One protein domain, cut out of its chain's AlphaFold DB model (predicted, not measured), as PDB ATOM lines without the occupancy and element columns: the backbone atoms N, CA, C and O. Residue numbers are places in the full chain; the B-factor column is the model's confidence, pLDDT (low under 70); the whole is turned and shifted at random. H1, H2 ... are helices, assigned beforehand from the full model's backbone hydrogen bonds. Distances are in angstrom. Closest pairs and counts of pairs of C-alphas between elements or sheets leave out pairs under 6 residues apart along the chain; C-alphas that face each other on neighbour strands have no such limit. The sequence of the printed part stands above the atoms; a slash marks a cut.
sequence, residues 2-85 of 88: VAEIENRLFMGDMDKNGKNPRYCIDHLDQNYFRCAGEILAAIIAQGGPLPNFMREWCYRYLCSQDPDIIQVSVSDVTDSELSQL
ATOM      1  N   VAL A   2      89.299 201.138 322.227       89.25
ATOM      2  CA  VAL A   2      89.598 202.584 322.357       89.25
ATOM      3  C   VAL A   2      89.904 203.246 321.011       89.25
ATOM      4  O   VAL A   2      89.325 204.277 320.710       89.25
ATOM      5  N   ALA A   3      90.710 202.604 320.159       90.12
ATOM      6  CA  ALA A   3      90.993 203.111 318.813       90.12
ATOM      7  C   ALA A   3      89.732 203.257 317.933       90.12
ATOM      8  O   ALA A   3      89.662 204.143 317.092       90.12
ATOM      9  N   GLU A   4      88.714 202.412 318.136       92.06
ATOM     10  CA  GLU A   4      87.450 202.520 317.393       92.06
ATOM     11  C   GLU A   4      86.600 203.680 317.919       92.06
ATOM     12  O   GLU A   4      86.031 204.432 317.135       92.06
ATOM     13  N   ILE A   5      86.561 203.865 319.245       94.38
ATOM     14  CA  ILE A   5      85.949 205.042 319.878       94.38
ATOM     15  C   ILE A   5      86.594 206.315 319.324       94.38
ATOM     16  O   ILE A   5      85.883 207.212 318.883       94.38
ATOM     17  N   GLU A   6      87.926 206.363 319.303       93.69
ATOM     18  CA  GLU A   6      88.697 207.484 318.772       93.69
ATOM     19  C   GLU A   6      88.351 207.761 317.302       93.69
ATOM     20  O   GLU A   6      87.961 208.875 316.965       93.69
ATOM     21  N   ASN A   7      88.416 206.754 316.429       92.62
ATOM     22  CA  ASN A   7      88.188 206.940 314.994       92.62
ATOM     23  C   ASN A   7      86.735 207.292 314.646       92.62
ATOM     24  O   ASN A   7      86.481 208.045 313.702       92.62
ATOM     25  N   ARG A   8      85.768 206.741 315.389       94.25
ATOM     26  CA  ARG A   8      84.343 206.921 315.099       94.25
ATOM     27  C   ARG A   8      83.779 208.206 315.695       94.25
ATOM     28  O   ARG A   8      82.984 208.883 315.041       94.25
ATOM     29  N   LEU A   9      84.163 208.534 316.929       95.38
ATOM     30  CA  LEU A   9      83.557 209.620 317.703       95.38
ATOM     31  C   LEU A   9      84.407 210.884 317.769       95.38
ATOM     32  O   LEU A   9      83.898 211.910 318.213       95.38
ATOM     33  N   PHE A  10      85.659 210.842 317.321       94.38
ATOM     34  CA  PHE A  10      86.555 211.991 317.353       94.38
ATOM     35  C   PHE A  10      87.139 212.275 315.963       94.38
ATOM     36  O   PHE A  10      87.157 211.421 315.073       94.38
ATOM     37  N   MET A  11      87.565 213.517 315.747       91.94
ATOM     38  CA  MET A  11      88.135 213.993 314.487       91.94
ATOM     39  C   MET A  11      89.277 214.982 314.723       91.94
ATOM     40  O   MET A  11      89.274 215.709 315.714       91.94
ATOM     41  N   GLY A  12      90.230 215.019 313.791       80.44
ATOM     42  CA  GLY A  12      91.373 215.939 313.814       80.44
ATOM     43  C   GLY A  12      92.707 215.245 314.059       80.44
ATOM     44  O   GLY A  12      93.158 215.135 315.187       80.44
ATOM     45  N   ASP A  13      93.358 214.799 312.982       67.38
ATOM     46  CA  ASP A  13      94.733 214.261 313.020       67.38
ATOM     47  C   ASP A  13      95.779 215.261 312.478       67.38
ATOM     48  O   ASP A  13      96.935 214.906 312.259       67.38
ATOM     49  N   MET A  14      95.392 216.517 312.228       60.62
ATOM     50  CA  MET A  14      96.193 217.445 311.416       60.62
ATOM     51  C   MET A  14      97.237 218.245 312.211       60.62
ATOM     52  O   MET A  14      98.267 218.603 311.646       60.62
ATOM     53  N   ASP A  15      97.021 218.525 313.500       70.38
ATOM     54  CA  ASP A  15      97.794 219.540 314.232       70.38
ATOM     55  C   ASP A  15      98.474 219.051 315.523       70.38
ATOM     56  O   ASP A  15      99.000 219.861 316.278       70.38
ATOM     57  N   LYS A  16      98.545 217.731 315.765       78.81
ATOM     58  CA  LYS A  16      99.155 217.099 316.965       78.81
ATOM     59  C   LYS A  16      98.560 217.534 318.319       78.81
ATOM     60  O   LYS A  16      99.016 217.045 319.349       78.81
ATOM     61  N   ASN A  17      97.526 218.375 318.328       84.81
ATOM     62  CA  ASN A  17      96.911 218.945 319.534       84.81
ATOM     63  C   ASN A  17      95.769 218.084 320.103       84.81
ATOM     64  O   ASN A  17      95.041 218.513 321.001       84.81
ATOM     65  N   GLY A  18      95.607 216.868 319.579       91.25
ATOM     66  CA  GLY A  18      94.502 215.974 319.900       91.25
ATOM     67  C   GLY A  18      93.252 216.240 319.057       91.25
ATOM     68  O   GLY A  18      93.166 217.181 318.268       91.25
ATOM     69  N   LYS A  19      92.265 215.372 319.244       94.00
ATOM     70  CA  LYS A  19      91.037 215.292 318.460       94.00
ATOM     71  C   LYS A  19      89.886 215.992 319.169       94.00
ATOM     72  O   LYS A  19      89.755 215.941 320.394       94.00
ATOM     73  N   ASN A  20      89.015 216.611 318.383       93.25
ATOM     74  CA  ASN A  20      87.739 217.136 318.851       93.25
ATOM     75  C   ASN A  20      86.663 216.044 318.788       93.25
ATOM     76  O   ASN A  20      86.727 215.182 317.904       93.25
ATOM     77  N   PRO A  21      85.649 216.072 319.670       93.81
ATOM     78  CA  PRO A  21      84.449 215.267 319.490       93.81
ATOM     79  C   PRO A  21      83.811 215.585 318.136       93.81
ATOM     80  O   PRO A  21      83.628 216.749 317.781       93.81
ATOM     81  N   ARG A  22      83.479 214.549 317.371       93.06
ATOM     82  CA  ARG A  22      82.777 214.690 316.100       93.06
ATOM     83  C   ARG A  22      81.330 215.071 316.380       93.06
ATOM     84  O   ARG A  22      80.597 214.295 316.994       93.06
ATOM     85  N   TYR A  23      80.894 216.214 315.867       91.06
ATOM     86  CA  TYR A  23      79.481 216.565 315.898       91.06
ATOM     87  C   TYR A  23      78.686 215.632 314.977       91.06
ATOM     88  O   TYR A  23      78.951 215.536 313.779       91.06
ATOM     89  N   CYS A  24      77.742 214.889 315.551       92.50
ATOM     90  CA  CYS A  24      76.853 213.993 314.821       92.50
ATOM     91  C   CYS A  24      75.606 213.721 315.670       92.50
ATOM     92  O   CYS A  24      75.707 213.128 316.746       92.50
ATOM     93  N   ILE A  25      74.443 214.149 315.175       92.88
ATOM     94  CA  ILE A  25      73.160 213.998 315.875       92.88
ATOM     95  C   ILE A  25      72.823 212.514 316.063       92.88
ATOM     96  O   ILE A  25      72.485 212.108 317.168       92.88
ATOM     97  N   ASP A  26      73.049 211.677 315.047       95.81
ATOM     98  CA  ASP A  26      72.791 210.234 315.152       95.81
ATOM     99  C   ASP A  26      73.625 209.569 316.258       95.81
ATOM    100  O   ASP A  26      73.136 208.707 316.985       95.81
ATOM    101  N   HIS A  27      74.893 209.967 316.422       94.19
ATOM    102  CA  HIS A  27      75.749 209.445 317.493       94.19
ATOM    103  C   HIS A  27      75.266 209.875 318.884       94.19
ATOM    104  O   HIS A  27      75.429 209.118 319.847       94.19
ATOM    105  N   LEU A  28      74.692 211.076 318.995       91.56
ATOM    106  CA  LEU A  28      74.087 211.569 320.228       91.56
ATOM    107  C   LEU A  28      72.807 210.786 320.550       91.56
ATOM    108  O   LEU A  28      72.705 210.222 321.640       91.56
ATOM    109  N   ASP A  29      71.896 210.663 319.584       96.25
ATOM    110  CA  ASP A  29      70.615 209.960 319.732       96.25
ATOM    111  C   ASP A  29      70.803 208.472 320.056       96.25
ATOM    112  O   ASP A  29      70.084 207.894 320.873       96.25
ATOM    113  N   GLN A  30      71.823 207.841 319.472       96.81
ATOM    114  CA  GLN A  30      72.155 206.436 319.725       96.81
ATOM    115  C   GLN A  30      73.015 206.219 320.980       96.81
ATOM    116  O   GLN A  30      73.474 205.101 321.223       96.81
ATOM    117  N   ASN A  31      73.219 207.249 321.809       96.19
ATOM    118  CA  ASN A  31      73.983 207.189 323.061       96.19
ATOM    119  C   ASN A  31      75.451 206.753 322.896       96.19
ATOM    120  O   ASN A  31      76.066 206.257 323.843       96.19
ATOM    121  N   TYR A  32      76.066 206.952 321.729       96.62
ATOM    122  CA  TYR A  32      77.433 206.476 321.502       96.62
ATOM    123  C   TYR A  32      78.459 207.169 322.397       96.62
ATOM    124  O   TYR A  32      79.347 206.503 322.928       96.62
ATOM    125  N   PHE A  33      78.321 208.477 322.620       95.19
ATOM    126  CA  PHE A  33      79.201 209.215 323.532       95.19
ATOM    127  C   PHE A  33      79.049 208.765 324.988       95.19
ATOM    128  O   PHE A  33      80.042 208.684 325.708       95.19
ATOM    129  N   ARG A  34      77.830 208.395 325.403       95.56
ATOM    130  CA  ARG A  34      77.585 207.818 326.728       95.56
ATOM    131  C   ARG A  34      78.289 206.470 326.875       95.56
ATOM    132  O   ARG A  34      79.075 206.305 327.803       95.56
ATOM    133  N   CYS A  35      78.076 205.552 325.930       96.44
ATOM    134  CA  CYS A  35      78.739 204.248 325.926       96.44
ATOM    135  C   CYS A  35      80.269 204.390 325.900       96.44
ATOM    136  O   CYS A  35      80.975 203.679 326.610       96.44
ATOM    137  N   ALA A  36      80.799 205.328 325.108       95.75
ATOM    138  CA  ALA A  36      82.227 205.612 325.078       95.75
ATOM    139  C   ALA A  36      82.740 206.096 326.441       95.75
ATOM    140  O   ALA A  36      83.742 205.576 326.917       95.75
ATOM    141  N   GLY A  37      82.039 207.026 327.097       94.75
ATOM    142  CA  GLY A  37      82.383 207.485 328.443       94.75
ATOM    143  C   GLY A  37      82.397 206.354 329.476       94.75
ATOM    144  O   GLY A  37      83.354 206.241 330.239       94.75
ATOM    145  N   GLU A  38      81.394 205.473 329.454       96.06
ATOM    146  CA  GLU A  38      81.311 204.299 330.336       96.06
ATOM    147  C   GLU A  38      82.488 203.332 330.110       96.06
ATOM    148  O   GLU A  38      83.125 202.881 331.065       96.06
ATOM    149  N   ILE A  39      82.835 203.068 328.846       95.44
ATOM    150  CA  ILE A  39      83.987 202.237 328.481       95.44
ATOM    151  C   ILE A  39      85.298 202.880 328.952       95.44
ATOM    152  O   ILE A  39      86.131 202.203 329.554       95.44
ATOM    153  N   LEU A  40      85.494 204.175 328.692       95.06
ATOM    154  CA  LEU A  40      86.704 204.895 329.094       95.06
ATOM    155  C   LEU A  40      86.854 204.930 330.620       95.06
ATOM    156  O   LEU A  40      87.945 204.677 331.129       95.06
ATOM    157  N   ALA A  41      85.763 205.156 331.352       94.81
ATOM    158  CA  ALA A  41      85.752 205.108 332.810       94.81
ATOM    159  C   ALA A  41      86.129 203.715 333.340       94.81
ATOM    160  O   ALA A  41      86.956 203.607 334.247       94.81
ATOM    161  N   ALA A  42      85.584 202.646 332.750       95.69
ATOM    162  CA  ALA A  42      85.919 201.275 333.129       95.69
ATOM    163  C   ALA A  42      87.399 200.944 332.881       95.69
ATOM    164  O   ALA A  42      88.036 200.320 333.730       95.69
ATOM    165  N   ILE A  43      87.964 201.394 331.755       94.06
ATOM    166  CA  ILE A  43      89.391 201.221 331.445       94.06
ATOM    167  C   ILE A  43      90.257 201.911 332.498       94.06
ATOM    168  O   ILE A  43      91.178 201.289 333.025       94.06
ATOM    169  N   ILE A  44      89.946 203.165 332.839       93.81
ATOM    170  CA  ILE A  44      90.689 203.927 333.853       93.81
ATOM    171  C   ILE A  44      90.601 203.232 335.216       93.81
ATOM    172  O   ILE A  44      91.624 203.019 335.864       93.81
ATOM    173  N   ALA A  45      89.401 202.816 335.629       96.19
ATOM    174  CA  ALA A  45      89.179 202.143 336.908       96.19
ATOM    175  C   ALA A  45      89.939 200.810 337.032       96.19
ATOM    176  O   ALA A  45      90.319 200.415 338.130       96.19
ATOM    177  N   GLN A  46      90.182 200.126 335.910       96.06
ATOM    178  CA  GLN A  46      90.933 198.870 335.852       96.06
ATOM    179  C   GLN A  46      92.450 199.071 335.680       96.06
ATOM    180  O   GLN A  46      93.183 198.088 335.589       96.06
ATOM    181  N   GLY A  47      92.936 200.316 335.625       94.88
ATOM    182  CA  GLY A  47      94.352 200.619 335.387       94.88
ATOM    183  C   GLY A  47      94.806 200.368 333.944       94.88
ATOM    184  O   GLY A  47      95.986 200.124 333.699       94.88
ATOM    185  N   GLY A  48      93.874 200.384 332.990       91.81
ATOM    186  CA  GLY A  48      94.164 200.259 331.567       91.81
ATOM    187  C   GLY A  48      94.755 201.536 330.945       91.81
ATOM    188  O   GLY A  48      95.034 202.513 331.642       91.81
ATOM    189  N   PRO A  49      94.964 201.550 329.615       89.12
ATOM    190  CA  PRO A  49      95.556 202.692 328.924       89.12
ATOM    191  C   PRO A  49      94.649 203.927 328.991       89.12
ATOM    192  O   PRO A  49      93.452 203.847 328.713       89.12
ATOM    193  N   LEU A  50      95.233 205.081 329.313       87.06
ATOM    194  CA  LEU A  50      94.502 206.345 329.369       87.06
ATOM    195  C   LEU A  50      94.088 206.793 327.957       87.06
ATOM    196  O   LEU A  50      94.893 206.684 327.026       87.06
ATOM    197  N   PRO A  51      92.867 207.328 327.776       87.06
ATOM    198  CA  PRO A  51      92.472 207.936 326.513       87.06
ATOM    199  C   PRO A  51      93.258 209.234 326.320       87.06
ATOM    200  O   PRO A  51      92.865 210.263 326.850       87.06
ATOM    201  N   ASN A  52      94.376 209.172 325.593       89.69
ATOM    202  CA  ASN A  52      95.264 210.306 325.316       89.69
ATOM    203  C   ASN A  52      95.141 210.777 323.857       89.69
ATOM    204  O   ASN A  52      96.129 210.861 323.130       89.69
ATOM    205  N   PHE A  53      93.910 210.997 323.401       91.81
ATOM    206  CA  PHE A  53      93.631 211.400 322.020       91.81
ATOM    207  C   PHE A  53      92.732 212.632 321.919       91.81
ATOM    208  O   PHE A  53      92.605 213.173 320.831       91.81
ATOM    209  N   MET A  54      92.092 213.085 323.002       93.38
ATOM    210  CA  MET A  54      91.230 214.275 322.984       93.38
ATOM    211  C   MET A  54      92.055 215.557 323.115       93.38
ATOM    212  O   MET A  54      93.167 215.527 323.648       93.38
ATOM    213  N   ARG A  55      91.496 216.692 322.685       92.38
ATOM    214  CA  ARG A  55      92.069 218.013 322.982       92.38
ATOM    215  C   ARG A  55      92.069 218.313 324.479       92.38
ATOM    216  O   ARG A  55      91.197 217.854 325.215       92.38
ATOM    217  N   GLU A  56      92.998 219.164 324.914       91.25
ATOM    218  CA  GLU A  56      93.145 219.561 326.322       91.25
ATOM    219  C   GLU A  56      91.830 220.064 326.938       91.25
ATOM    220  O   GLU A  56      91.446 219.652 328.037       91.25
ATOM    221  N   TRP A  57      91.100 220.908 326.205       92.25
ATOM    222  CA  TRP A  57      89.837 221.471 326.672       92.25
ATOM    223  C   TRP A  57      88.776 220.397 326.956       92.25
ATOM    224  O   TRP A  57      87.954 220.585 327.850       92.25
ATOM    225  N   CYS A  58      88.819 219.242 326.275       93.38
ATOM    226  CA  CYS A  58      87.911 218.128 326.548       93.38
ATOM    227  C   CYS A  58      88.161 217.547 327.943       93.38
ATOM    228  O   CYS A  58      87.215 217.312 328.690       93.38
ATOM    229  N   TYR A  59      89.426 217.358 328.333       92.50
ATOM    230  CA  TYR A  59      89.746 216.881 329.683       92.50
ATOM    231  C   TYR A  59      89.374 217.916 330.742       92.50
ATOM    232  O   TYR A  59      88.824 217.551 331.779       92.50
ATOM    233  N   ARG A  60      89.611 219.207 330.469       93.38
ATOM    234  CA  ARG A  60      89.180 220.291 331.364       93.38
ATOM    235  C   ARG A  60      87.669 220.249 331.588       93.38
ATOM    236  O   ARG A  60      87.253 220.301 332.740       93.38
ATOM    237  N   TYR A  61      86.884 220.053 330.526       93.50
ATOM    238  CA  TYR A  61      85.430 219.888 330.609       93.50
ATOM    239  C   TYR A  61      85.004 218.673 331.418       93.50
ATOM    240  O   TYR A  61      84.152 218.788 332.292       93.50
ATOM    241  N   LEU A  62      85.606 217.511 331.169       92.50
ATOM    242  CA  LEU A  62      85.267 216.292 331.903       92.50
ATOM    243  C   LEU A  62      85.549 216.426 333.408       92.50
ATOM    244  O   LEU A  62      84.815 215.857 334.216       92.50
ATOM    245  N   CYS A  63      86.582 217.185 333.780       91.38
ATOM    246  CA  CYS A  63      86.944 217.437 335.173       91.38
ATOM    247  C   CYS A  63      86.089 218.522 335.843       91.38
ATOM    248  O   CYS A  63      85.807 218.402 337.033       91.38
ATOM    249  N   SER A  64      85.712 219.585 335.124       92.62
ATOM    250  CA  SER A  64      84.963 220.708 335.703       92.62
ATOM    251  C   SER A  64      83.452 220.563 335.610       92.62
ATOM    252  O   SER A  64      82.748 221.060 336.484       92.62
ATOM    253  N   GLN A  65      82.960 219.927 334.544       88.62
ATOM    254  CA  GLN A  65      81.554 219.911 334.121       88.62
ATOM    255  C   GLN A  65      80.945 221.303 333.894       88.62
ATOM    256  O   GLN A  65      79.731 221.438 333.761       88.62
ATOM    257  N   ASP A  66      81.790 222.327 333.812       89.94
ATOM    258  CA  ASP A  66      81.400 223.722 333.674       89.94
ATOM    259  C   ASP A  66      81.900 224.239 332.315       89.94
ATOM    260  O   ASP A  66      83.119 224.284 332.102       89.94
ATOM    261  N   PRO A  67      80.996 224.561 331.370       84.50
ATOM    262  CA  PRO A  67      81.377 225.102 330.071       84.50
ATOM    263  C   PRO A  67      81.881 226.550 330.157       84.50
ATOM    264  O   PRO A  67      82.707 226.933 329.334       84.50
ATOM    265  N   ASP A  68      81.462 227.336 331.155       86.06
ATOM    266  CA  ASP A  68      81.771 228.771 331.233       86.06
ATOM    267  C   ASP A  68      83.252 229.023 331.558       86.06
ATOM    268  O   ASP A  68      83.832 230.051 331.194       86.06
ATOM    269  N   ILE A  69      83.914 228.055 332.200       87.19
ATOM    270  CA  ILE A  69      85.350 228.134 332.505       87.19
ATOM    271  C   ILE A  69      86.251 227.685 331.345       87.19
ATOM    272  O   ILE A  69      87.485 227.740 331.455       87.19
ATOM    273  N   ILE A  70      85.668 227.191 330.250       89.50
ATOM    274  CA  ILE A  70      86.408 226.669 329.100       89.50
ATOM    275  C   ILE A  70      86.391 227.706 327.999       89.50
ATOM    276  O   ILE A  70      85.392 227.935 327.331       89.50
ATOM    277  N   GLN A  71      87.554 228.305 327.793       87.75
ATOM    278  CA  GLN A  71      87.789 229.212 326.686       87.75
ATOM    279  C   GLN A  71      88.278 228.386 325.495       87.75
ATOM    280  O   GLN A  71      89.287 227.687 325.606       87.75
ATOM    281  N   VAL A  72      87.533 228.435 324.390       88.75
ATOM    282  CA  VAL A  72      87.821 227.727 323.136       88.75
ATOM    283  C   VAL A  72      87.944 228.774 322.034       88.75
ATOM    284  O   VAL A  72      87.053 229.601 321.868       88.75
ATOM    285  N   SER A  73      89.049 228.747 321.292       90.56
ATOM    286  CA  SER A  73      89.284 229.612 320.133       90.56
ATOM    287  C   SER A  73      88.964 228.899 318.817       90.56
ATOM    288  O   SER A  73      88.803 227.679 318.774       90.56
ATOM    289  N   VAL A  74      88.957 229.639 317.706       90.50
ATOM    290  CA  VAL A  74      88.799 229.070 316.354       90.50
ATOM    291  C   VAL A  74      89.843 227.975 316.075       90.50
ATOM    292  O   VAL A  74      89.517 226.947 315.489       90.50
ATOM    293  N   SER A  75      91.084 228.138 316.553       88.88
ATOM    294  CA  SER A  75      92.150 227.133 316.401       88.88
ATOM    295  C   SER A  75      91.966 225.871 317.253       88.88
ATOM    296  O   SER A  75      92.658 224.873 317.036       88.88
ATOM    297  N   ASP A  76      91.040 225.894 318.213       89.75
ATOM    298  CA  ASP A  76      90.751 224.762 319.095       89.75
ATOM    299  C   ASP A  76      89.699 223.803 318.530       89.75
ATOM    300  O   ASP A  76      89.482 222.730 319.107       89.75
ATOM    301  N   VAL A  77      89.062 224.160 317.410       90.06
ATOM    302  CA  VAL A  77      87.991 223.396 316.764       90.06
ATOM    303  C   VAL A  77      88.419 222.979 315.359       90.06
ATOM    304  O   VAL A  77      88.599 223.805 314.472       90.06
ATOM    305  N   THR A  78      88.562 221.669 315.145       90.12
ATOM    306  CA  THR A  78      88.947 221.100 313.840       90.12
ATOM    307  C   THR A  78      87.846 221.244 312.785       90.12
ATOM    308  O   THR A  78      88.138 221.349 311.596       90.12
ATOM    309  N   ASP A  79      86.579 221.197 313.197       89.56
ATOM    310  CA  ASP A  79      85.451 221.317 312.276       89.56
ATOM    311  C   ASP A  79      85.324 222.761 311.771       89.56
ATOM    312  O   ASP A  79      85.161 223.693 312.558       89.56
ATOM    313  N   SER A  80      85.422 222.943 310.454       88.44
ATOM    314  CA  SER A  80      85.441 224.264 309.824       88.44
ATOM    315  C   SER A  80      84.117 225.012 309.905       88.44
ATOM    316  O   SER A  80      84.123 226.235 309.827       88.44
ATOM    317  N   GLU A  81      82.990 224.305 310.003       89.81
ATOM    318  CA  GLU A  81      81.680 224.946 310.140       89.81
ATOM    319  C   GLU A  81      81.463 225.368 311.594       89.81
ATOM    320  O   GLU A  81      81.057 226.497 311.855       89.81
ATOM    321  N   LEU A  82      81.805 224.499 312.550       89.44
ATOM    322  CA  LEU A  82      81.664 224.817 313.974       89.44
ATOM    323  C   LEU A  82      82.641 225.898 314.436       89.44
ATOM    324  O   LEU A  82      82.279 226.719 315.276       89.44
ATOM    325  N   SER A  83      83.861 225.929 313.897       90.62
ATOM    326  CA  SER A  83      84.848 226.946 314.268       90.62
ATOM    327  C   SER A  83      84.405 228.359 313.876       90.62
ATOM    328  O   SER A  83      84.712 229.307 314.591       90.62
ATOM    329  N   GLN A  84      83.610 228.501 312.809       91.19
ATOM    330  CA  GLN A  84      83.027 229.783 312.385       91.19
ATOM    331  C   GLN A  84      81.922 230.293 313.320       91.19
ATOM    332  O   GLN A  84      81.571 231.469 313.258       91.19
ATOM    333  N   LEU A  85      81.362 229.433 314.179       90.44
ATOM    334  CA  LEU A  85      80.354 229.830 315.166       90.44
ATOM    335  C   LEU A  85      80.971 230.486 316.408       90.44
ATOM    336  O   LEU A  85      80.245 231.062 317.220       90.44
TER     337      LEU A  85
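This is residues 2 to 85 of the 88 residues of an uncharacterized protein of Oryzias melastigma (UniProt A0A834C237). Helices H1 and H3 pair side by side, opposite ways, along one side of a body largely of loops; H2 is near the start of H3, H4 sits separately, and H5 lies far off past a long link. The 84 printed residues hold five named helices, H1 to H5 in order, and no named strand: all helix, though under half are in named elements. It is compact, radius of gyration of the C-alphas 13.1 A, spanning 39 by 27 by 25 A.

H3, residues 32 to 45, touches H1, residues 2 to 9, at a shallow tilt of 23 degrees, opposite ways; their closest C-alphas, Ala 36 and Ile 5, are 6.4 A apart. H2, residues 25 to 29, and H3 are close but not clearly touching, closest C-alphas His 27 and Phe 33, 7.0 A. H4, residues 56 to 64, and H5, residues 80 to 83, are apart from each other and from H1, H2 and H3. Every O i to N i+4 pair is within hydrogen-bond range in H1 to H4; H5 is too short for one.

H3 runs 19.9 A from C-alpha 32 at (77.433, 206.476, 321.502); H5 ends at C-alpha 83, (84.848, 226.946, 314.268).

Links H1 to H2 and H4 to H5 are long; the printed part has no cut. Residues 13 to 14 are under pLDDT 70.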